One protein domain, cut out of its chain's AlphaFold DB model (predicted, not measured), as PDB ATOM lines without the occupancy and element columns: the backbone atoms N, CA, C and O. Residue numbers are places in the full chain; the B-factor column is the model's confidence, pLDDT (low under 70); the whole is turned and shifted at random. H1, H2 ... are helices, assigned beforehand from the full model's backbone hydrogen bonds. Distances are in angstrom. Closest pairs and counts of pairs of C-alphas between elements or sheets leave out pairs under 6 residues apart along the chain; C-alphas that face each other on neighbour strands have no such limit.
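This is residues 176 to 246 of the 266 residues of the protein "SLH domain-containing protein" of Dialister succinatiphilus YIT 11850 (UniProt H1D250). H2 lies in the middle, with H4 packed crosswise on it and H3 meeting H4 at a corner; H1 is set off on the other side of H2, joined to it by a long loop. The printed part has 71 residues with four named helices, H1 to H4 in order, and no named strand: all helix. It is compact, with a radius of gyration of the C-alphas of 12.1 A, and spans 28 by 27 by 24 A.

H1 is residues 176 to 184, from C-alpha 176 at (227.596, 158.949, 245.449). H2 is residues 204 to 216, 18.6 A long. H3 is residues 223 to 231. H4 is residues 233 to 244, 17.7 A long, ending at C-alpha 244 at (202.819, 170.823, 232.824).

H1 is apart from H2, H3 and H4. H2 and H4 touch, the C-alphas of Ala 208 and Ile 236 being closest at 5.1 A, at a tilt of 69.9 degrees, only just steep. H2, with residue 211 alone, only just touches H3, with 3 pairs of C-alphas within 8 A; the closest are those of Ile 211 and Met 229, 7.8 A. H3 and H4 are close but not clearly touching, about perpendicular at 84 degrees. Every O i to N i+4 pair is within hydrogen-bond range in H1, H2 and H3, but 4 of 8 in H4.

The printed part has no cut. The link from H1 to H2, residues 185 to 203, is long. Residues 193 to 194 and 237 to 246 have pLDDT under 70.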
ATOM      1  N   TYR A 176     227.226 158.460 246.781       75.62
ATOM      2  CA  TYR A 176     227.596 158.949 245.449       75.62
ATOM      3  C   TYR A 176     227.177 157.990 244.335       75.62
ATOM      4  O   TYR A 176     226.395 158.356 243.460       75.62
ATOM      5  N   THR A 177     227.601 156.730 244.426       75.56
ATOM      6  CA  THR A 177     227.311 155.703 243.415       75.56
ATOM      7  C   THR A 177     225.810 155.472 243.233       75.56
ATOM      8  O   THR A 177     225.337 155.295 242.109       75.56
ATOM      9  N   TYR A 178     225.039 155.493 244.322       77.94
ATOM     10  CA  TYR A 178     223.593 155.262 244.286       77.94
ATOM     11  C   TYR A 178     222.853 156.436 243.650       77.94
ATOM     12  O   TYR A 178     222.044 156.244 242.742       77.94
ATOM     13  N   VAL A 179     223.168 157.655 244.090       77.81
ATOM     14  CA  VAL A 179     222.561 158.887 243.579       77.81
ATOM     15  C   VAL A 179     222.902 159.074 242.102       77.81
ATOM     16  O   VAL A 179     222.009 159.348 241.301       77.81
ATOM     17  N   GLN A 180     224.156 158.832 241.718       74.62
ATOM     18  CA  GLN A 180     224.602 158.914 240.330       74.62
ATOM     19  C   GLN A 180     223.908 157.870 239.449       74.62
ATOM     20  O   GLN A 180     223.422 158.209 238.378       74.62
ATOM     21  N   THR A 181     223.756 156.628 239.920       75.19
ATOM     22  CA  THR A 181     223.040 155.580 239.167       75.19
ATOM     23  C   THR A 181     221.574 155.947 238.927       75.19
ATOM     24  O   THR A 181     221.035 155.691 237.850       75.19
ATOM     25  N   LEU A 182     220.904 156.536 239.922       74.56
ATOM     26  CA  LEU A 182     219.510 156.966 239.795       74.56
ATOM     27  C   LEU A 182     219.369 158.187 238.879       74.56
ATOM     28  O   LEU A 182     218.417 158.261 238.099       74.56
ATOM     29  N   ALA A 183     220.316 159.118 238.947       74.69
ATOM     30  CA  ALA A 183     220.337 160.297 238.094       74.69
ATOM     31  C   ALA A 183     220.649 159.949 236.629       74.69
ATOM     32  O   ALA A 183     219.955 160.421 235.729       74.69
ATOM     33  N   ASP A 184     221.600 159.041 236.396       73.19
ATOM     34  CA  ASP A 184     221.952 158.522 235.069       73.19
ATOM     35  C   ASP A 184     220.771 157.800 234.405       73.19
ATOM     36  O   ASP A 184     220.580 157.896 233.193       73.19
ATOM     37  N   LYS A 185     219.946 157.101 235.197       70.38
ATOM     38  CA  LYS A 185     218.709 156.453 234.730       70.38
ATOM     39  C   LYS A 185     217.535 157.424 234.552       70.38
ATOM     40  O   LYS A 185     216.463 157.011 234.123       70.38
ATOM     41  N   GLY A 186     217.705 158.704 234.895       70.69
ATOM     42  CA  GLY A 186     216.651 159.720 234.822       70.69
ATOM     43  C   GLY A 186     215.597 159.623 235.930       70.69
ATOM     44  O   GLY A 186     214.617 160.367 235.911       70.69
ATOM     45  N   TYR A 187     215.793 158.736 236.911       76.00
ATOM     46  CA  TYR A 187     214.865 158.525 238.028       76.00
ATOM     47  C   TYR A 187     214.958 159.660 239.050       76.00
ATOM     48  O   TYR A 187     214.010 159.908 239.790       76.00
ATOM     49  N   LEU A 188     216.084 160.378 239.061       74.00
ATOM     50  CA  LEU A 188     216.349 161.463 239.989       74.00
ATOM     51  C   LEU A 188     216.910 162.697 239.268       74.00
ATOM     52  O   LEU A 188     217.853 162.594 238.491       74.00
ATOM     53  N   LYS A 189     216.326 163.873 239.529       72.19
ATOM     54  CA  LYS A 189     216.719 165.149 238.896       72.19
ATOM     55  C   LYS A 189     217.388 166.148 239.856       72.19
ATOM     56  O   LYS A 189     218.034 167.070 239.373       72.19
ATOM     57  N   GLY A 190     217.256 165.956 241.173       71.62
ATOM     58  CA  GLY A 190     217.685 166.920 242.196       71.62
ATOM     59  C   GLY A 190     216.737 168.104 242.373       71.62
ATOM     60  O   GLY A 190     215.647 168.139 241.794       71.62
ATOM     61  N   TYR A 191     217.155 169.069 243.188       71.94
ATOM     62  CA  TYR A 191     216.429 170.317 243.422       71.94
ATOM     63  C   TYR A 191     216.765 171.381 242.356       71.94
ATOM     64  O   TYR A 191     217.740 171.233 241.617       71.94
ATOM     65  N   PRO A 192     215.970 172.465 242.233       70.38
ATOM     66  CA  PRO A 192     216.207 173.515 241.234       70.38
ATOM     67  C   PRO A 192     217.565 174.225 241.345       70.38
ATOM     68  O   PRO A 192     218.018 174.810 240.365       70.38
ATOM     69  N   ASP A 193     218.192 174.180 242.520       67.00
ATOM     70  CA  ASP A 193     219.535 174.698 242.802       67.00
ATOM     71  C   ASP A 193     220.662 173.724 242.414       67.00
ATOM     72  O   ASP A 193     221.834 174.086 242.479       67.00
ATOM     73  N   GLY A 194     220.322 172.517 241.951       67.50
ATOM     74  CA  GLY A 194     221.276 171.519 241.468       67.50
ATOM     75  C   GLY A 194     221.830 170.588 242.546       67.50
ATOM     76  O   GLY A 194     222.681 169.762 242.227       67.50
ATOM     77  N   GLU A 195     221.351 170.681 243.788       76.19
ATOM     78  CA  GLU A 195     221.756 169.810 244.899       76.19
ATOM     79  C   GLU A 195     220.841 168.577 245.045       76.19
ATOM     80  O   GLU A 195     219.692 168.565 244.586       76.19
ATOM     81  N   PHE A 196     221.337 167.529 245.713       78.56
ATOM     82  CA  PHE A 196     220.563 166.339 246.097       78.56
ATOM     83  C   PHE A 196     219.906 166.484 247.479       78.56
ATOM     84  O   PHE A 196     218.845 165.913 247.719       78.56
ATOM     85  N   LYS A 197     220.519 167.255 248.383       77.81
ATOM     86  CA  LYS A 197     220.125 167.528 249.776       77.81
ATOM     87  C   LYS A 197     219.858 166.272 250.609       77.81
ATOM     88  O   LYS A 197     218.911 166.228 251.389       77.81
ATOM     89  N   GLY A 198     220.723 165.264 250.497       73.50
ATOM     90  CA  GLY A 198     220.535 163.944 251.123       73.50
ATOM     91  C   GLY A 198     220.492 163.909 252.660       73.50
ATOM     92  O   GLY A 198     220.056 162.913 253.228       73.50
ATOM     93  N   ASN A 199     220.908 164.982 253.343       75.69
ATOM     94  CA  ASN A 199     220.912 165.068 254.811       75.69
ATOM     95  C   ASN A 199     219.566 165.493 255.420       75.69
ATOM     96  O   ASN A 199     219.443 165.559 256.643       75.69
ATOM     97  N   ARG A 200     218.558 165.802 254.598       79.62
ATOM     98  CA  ARG A 200     217.218 166.161 255.074       79.62
ATOM     99  C   ARG A 200     216.234 165.024 254.846       79.62
ATOM    100  O   ARG A 200     216.355 164.264 253.889       79.62
ATOM    101  N   ALA A 201     215.203 164.961 255.682       74.19
ATOM    102  CA  ALA A 201     214.074 164.082 255.415       74.19
ATOM    103  C   ALA A 201     213.386 164.496 254.100       74.19
ATOM    104  O   ALA A 201     213.065 165.676 253.904       74.19
ATOM    105  N   LEU A 202     213.166 163.526 253.207       75.62
ATOM    106  CA  LEU A 202     212.379 163.741 251.997       75.62
ATOM    107  C   LEU A 202     210.921 163.994 252.371       75.62
ATOM    108  O   LEU A 202     210.349 163.308 253.222       75.62
ATOM    109  N   THR A 203     210.299 164.956 251.696       78.50
ATOM    110  CA  THR A 203     208.851 165.128 251.821       78.50
ATOM    111  C   THR A 203     208.119 164.043 251.028       78.50
ATOM    112  O   THR A 203     208.634 163.513 250.042       78.50
ATOM    113  N   ARG A 204     206.871 163.741 251.415       73.12
ATOM    114  CA  ARG A 204     206.015 162.790 250.677       73.12
ATOM    115  C   ARG A 204     205.879 163.156 249.191       73.12
ATOM    116  O   ARG A 204     205.867 162.273 248.341       73.12
ATOM    117  N   TYR A 205     205.835 164.452 248.877       72.69
ATOM    118  CA  TYR A 205     205.758 164.954 247.502       72.69
ATOM    119  C   TYR A 205     207.052 164.741 246.713       72.69
ATOM    120  O   TYR A 205     207.005 164.406 245.533       72.69
ATOM    121  N   GLU A 206     208.207 164.903 247.354       70.31
ATOM    122  CA  GLU A 206     209.509 164.666 246.720       70.31
ATOM    123  C   GLU A 206     209.723 163.184 246.427       70.31
ATOM    124  O   GLU A 206     210.189 162.828 245.345       70.31
ATOM    125  N   TYR A 207     209.300 162.317 247.346       77.00
ATOM    126  CA  TYR A 207     209.316 160.876 247.128       77.00
ATOM    127  C   TYR A 207     208.408 160.465 245.955       77.00
ATOM    128  O   TYR A 207     208.840 159.754 245.046       77.00
ATOM    129  N   ALA A 208     207.182 160.997 245.902       74.38
ATOM    130  CA  ALA A 208     206.261 160.773 244.788       74.38
ATOM    131  C   ALA A 208     206.818 161.271 243.439       74.38
ATOM    132  O   ALA A 208     206.620 160.622 242.411       74.38
ATOM    133  N   ALA A 209     207.554 162.389 243.425       74.62
ATOM    134  CA  ALA A 209     208.189 162.914 242.217       74.62
ATOM    135  C   ALA A 209     209.303 161.994 241.681       74.62
ATOM    136  O   ALA A 209     209.438 161.848 240.463       74.62
ATOM    137  N   ILE A 210     210.064 161.343 242.569       77.38
ATOM    138  CA  ILE A 210     211.074 160.338 242.195       77.38
ATOM    139  C   ILE A 210     210.394 159.114 241.572       77.38
ATOM    140  O   ILE A 210     210.807 158.671 240.501       77.38
ATOM    141  N   ILE A 211     209.308 158.614 242.175       79.81
ATOM    142  CA  ILE A 211     208.523 157.494 241.623       79.81
ATOM    143  C   ILE A 211     207.963 157.847 240.243       79.81
ATOM    144  O   ILE A 211     208.087 157.073 239.295       79.81
ATOM    145  N   TYR A 212     207.393 159.043 240.100       79.94
ATOM    146  CA  TYR A 212     206.869 159.526 238.826       79.94
ATOM    147  C   TYR A 212     207.957 159.592 237.741       79.94
ATOM    148  O   TYR A 212     207.739 159.146 236.613       79.94
ATOM    149  N   CYS A 213     209.152 160.092 238.076       75.06
ATOM    150  CA  CYS A 213     210.286 160.094 237.151       75.06
ATOM    151  C   CYS A 213     210.748 158.671 236.818       75.06
ATOM    152  O   CYS A 213     211.042 158.388 235.658       75.06
ATOM    153  N   ALA A 214     210.783 157.767 237.795       77.75
ATOM    154  CA  ALA A 214     211.145 156.373 237.576       77.75
ATOM    155  C   ALA A 214     210.193 155.682 236.584       77.75
ATOM    156  O   ALA A 214     210.654 155.032 235.646       77.75
ATOM    157  N   LEU A 215     208.880 155.901 236.716       77.50
ATOM    158  CA  LEU A 215     207.867 155.362 235.800       77.50
ATOM    159  C   LEU A 215     208.019 155.899 234.372       77.50
ATOM    160  O   LEU A 215     208.003 155.121 233.421       77.50
ATOM    161  N   GLN A 216     208.222 157.211 234.211       76.75
ATOM    162  CA  GLN A 216     208.433 157.807 232.885       76.75
ATOM    163  C   GLN A 216     209.695 157.282 232.189       76.75
ATOM    164  O   GLN A 216     209.731 157.196 230.966       76.75
ATOM    165  N   ASN A 217     210.721 156.919 232.961       73.25
ATOM    166  CA  ASN A 217     211.994 156.423 232.442       73.25
ATOM    167  C   ASN A 217     212.088 154.881 232.463       73.25
ATOM    168  O   ASN A 217     213.184 154.325 232.400       73.25
ATOM    169  N   GLY A 218     210.951 154.175 232.542       73.38
ATOM    170  CA  GLY A 218     210.881 152.726 232.329       73.38
ATOM    171  C   GLY A 218     211.399 151.869 233.487       73.38
ATOM    172  O   GLY A 218     211.921 150.779 233.249       73.38
ATOM    173  N   ALA A 219     211.298 152.345 234.733       74.56
ATOM    174  CA  ALA A 219     211.597 151.518 235.901       74.56
ATOM    175  C   ALA A 219     210.690 150.267 235.953       74.56
ATOM    176  O   ALA A 219     209.512 150.360 235.598       74.56
ATOM    177  N   PRO A 220     211.200 149.102 236.399       72.44
ATOM    178  CA  PRO A 220     210.408 147.879 236.488       72.44
ATOM    179  C   PRO A 220     209.187 148.056 237.396       72.44
ATOM    180  O   PRO A 220     209.313 148.484 238.544       72.44
ATOM    181  N   SER A 221     208.012 147.668 236.904       70.75
ATOM    182  CA  SER A 221     206.764 147.635 237.674       70.75
ATOM    183  C   SER A 221     206.718 146.401 238.584       70.75
ATOM    184  O   SER A 221     205.912 145.494 238.379       70.75
ATOM    185  N   ASP A 222     207.639 146.321 239.543       75.50
ATOM    186  CA  ASP A 222     207.697 145.235 240.520       75.50
ATOM    187  C   ASP A 222     206.684 145.422 241.670       75.50
ATOM    188  O   ASP A 222     206.015 146.450 241.798       75.50
ATOM    189  N   GLY A 223     206.557 144.415 242.539       73.75
ATOM    190  CA  GLY A 223     205.602 144.453 243.651       73.75
ATOM    191  C   GLY A 223     205.851 145.571 244.676       73.75
ATOM    192  O   GLY A 223     204.933 145.924 245.411       73.75
ATOM    193  N   ASN A 224     207.056 146.143 244.746       74.75
ATOM    194  CA  ASN A 224     207.367 147.251 245.655       74.75
ATOM    195  C   ASN A 224     207.014 148.603 245.022       74.75
ATOM    196  O   ASN A 224     206.488 149.487 245.705       74.75
ATOM    197  N   MET A 225     207.221 148.736 243.710       75.31
ATOM    198  CA  MET A 225     206.778 149.882 242.920       75.31
ATOM    199  C   MET A 225     205.251 149.984 242.920       75.31
ATOM    200  O   MET A 225     204.709 151.053 243.184       75.31
ATOM    201  N   ILE A 226     204.551 148.863 242.721       76.50
ATOM    202  CA  ILE A 226     203.081 148.826 242.709       76.50
ATOM    203  C   ILE A 226     202.499 149.268 244.062       76.50
ATOM    204  O   ILE A 226     201.565 150.065 244.088       76.50
ATOM    205  N   ARG A 227     203.079 148.829 245.190       79.88
ATOM    206  CA  ARG A 227     202.661 149.288 246.531       79.88
ATOM    207  C   ARG A 227     202.918 150.778 246.742       79.88
ATOM    208  O   ARG A 227     202.052 151.484 247.240       79.88
ATOM    209  N   SER A 228     204.071 151.274 246.294       78.19
ATOM    210  CA  SER A 228     204.400 152.702 246.389       78.19
ATOM    211  C   SER A 228     203.464 153.571 245.534       78.19
ATOM    212  O   SER A 228     203.139 154.693 245.908       78.19
ATOM    213  N   MET A 229     202.996 153.063 244.392       72.38
ATOM    214  CA  MET A 229     202.009 153.754 243.556       72.38
ATOM    215  C   MET A 229     200.633 153.847 244.225       72.38
ATOM    216  O   MET A 229     199.957 154.858 244.055       72.38
ATOM    217  N   ASP A 230     200.238 152.821 244.980       81.44
ATOM    218  CA  ASP A 230     198.984 152.809 245.737       81.44
ATOM    219  C   ASP A 230     199.055 153.768 246.940       81.44
ATOM    220  O   ASP A 230     198.200 154.632 247.117       81.44
ATOM    221  N   GLU A 231     200.152 153.715 247.704       79.75
ATOM    222  CA  GLU A 231     200.352 154.539 248.906       79.75
ATOM    223  C   GLU A 231     200.532 156.041 248.622       79.75
ATOM    224  O   GLU A 231     200.134 156.877 249.438       79.75
ATOM    225  N   PHE A 232     201.135 156.397 247.482       79.75
ATOM    226  CA  PHE A 232     201.443 157.784 247.100       79.75
ATOM    227  C   PHE A 232     200.666 158.259 245.863       79.75
ATOM    228  O   PHE A 232     201.015 159.274 245.253       79.75
ATOM    229  N   GLY A 233     199.605 157.549 245.465       74.69
ATOM    230  CA  GLY A 233     198.865 157.825 244.229       74.69
ATOM    231  C   GLY A 233     198.295 159.247 244.145       74.69
ATOM    232  O   GLY A 233     198.289 159.862 243.069       74.69
ATOM    233  N   THR A 234     197.879 159.823 245.281       76.00
ATOM    234  CA  THR A 234     197.347 161.196 245.324       76.00
ATOM    235  C   THR A 234     198.434 162.252 245.102       76.00
ATOM    236  O   THR A 234     198.202 163.263 244.437       76.00
ATOM    237  N   GLU A 235     199.645 162.002 245.594       77.44
ATOM    238  CA  GLU A 235     200.815 162.860 245.446       77.44
ATOM    239  C   GLU A 235     201.456 162.717 244.056       77.44
ATOM    240  O   GLU A 235     201.852 163.723 243.469       77.44
ATOM    241  N   ILE A 236     201.479 161.509 243.475       75.31
ATOM    242  CA  ILE A 236     201.948 161.261 242.096       75.31
ATOM    243  C   ILE A 236     201.060 161.997 241.084       75.31
ATOM    244  O   ILE A 236     201.557 162.624 240.144       75.31
ATOM    245  N   SER A 237     199.742 161.993 241.307       69.81
ATOM    246  CA  SER A 237     198.787 162.721 240.462       69.81
ATOM    247  C   SER A 237     199.043 164.233 240.469       69.81
ATOM    248  O   SER A 237     198.933 164.878 239.428       69.81
ATOM    249  N   LYS A 238     199.461 164.788 241.615       67.31
ATOM    250  CA  LYS A 238     199.869 166.196 241.754       67.31
ATOM    251  C   LYS A 238     201.256 166.469 241.156       67.31
ATOM    252  O   LYS A 238     201.469 167.522 240.562       67.31
ATOM    253  N   ALA A 239     202.189 165.517 241.236       64.75
ATOM    254  CA  ALA A 239     203.516 165.630 240.621       64.75
ATOM    255  C   ALA A 239     203.451 165.732 239.083       64.75
ATOM    256  O   ALA A 239     204.258 166.441 238.481       64.75
ATOM    257  N   ARG A 240     202.441 165.114 238.451       58.41
ATOM    258  CA  ARG A 240     202.138 165.281 237.017       58.41
ATOM    259  C   ARG A 240     201.869 166.740 236.635       58.41
ATOM    260  O   ARG A 240     202.136 167.132 235.503       58.41
ATOM    261  N   GLU A 241     201.344 167.552 237.553       51.81
ATOM    262  CA  GLU A 241     201.002 168.954 237.291       51.81
ATOM    263  C   GLU A 241     202.230 169.872 237.288       51.81
ATOM    264  O   GLU A 241     202.251 170.850 236.545       51.81
ATOM    265  N   LEU A 242     203.283 169.525 238.037       52.69
ATOM    266  CA  LEU A 242     204.542 170.282 238.075       52.69
ATOM    267  C   LEU A 242     205.315 170.215 236.745       52.69
ATOM    268  O   LEU A 242     206.015 171.166 236.401       52.69
ATOM    269  N   ASP A 243     205.154 169.139 235.968       46.47
ATOM    270  CA  ASP A 243     205.758 168.998 234.631       46.47
ATOM    271  C   ASP A 243     204.963 169.770 233.548       46.47
ATOM    272  O   ASP A 243     205.525 170.158 232.524       46.47
ATOM    273  N   ARG A 244     203.669 170.075 233.781       38.72
ATOM    274  CA  ARG A 244     202.819 170.823 232.824       38.72
ATOM    275  C   ARG A 244     203.157 172.315 232.735       38.72
ATOM    276  O   ARG A 244     202.946 172.908 231.687       38.72
ATOM    277  N   PHE A 245     203.733 172.922 233.776       35.22
ATOM    278  CA  PHE A 245     204.089 174.353 233.775       35.22
ATOM    279  C   PHE A 245     205.330 174.704 232.928       35.22
ATOM    280  O   PHE A 245     205.689 175.876 232.832       35.22
ATOM    281  N   ARG A 246     206.003 173.724 232.301       43.94
ATOM    282  CA  ARG A 246     207.152 173.977 231.407       43.94
ATOM    283  C   ARG A 246     206.778 174.072 229.923       43.94
ATOM    284  O   ARG A 246     207.639 174.440 229.127       43.94
TER     285      ARG A 246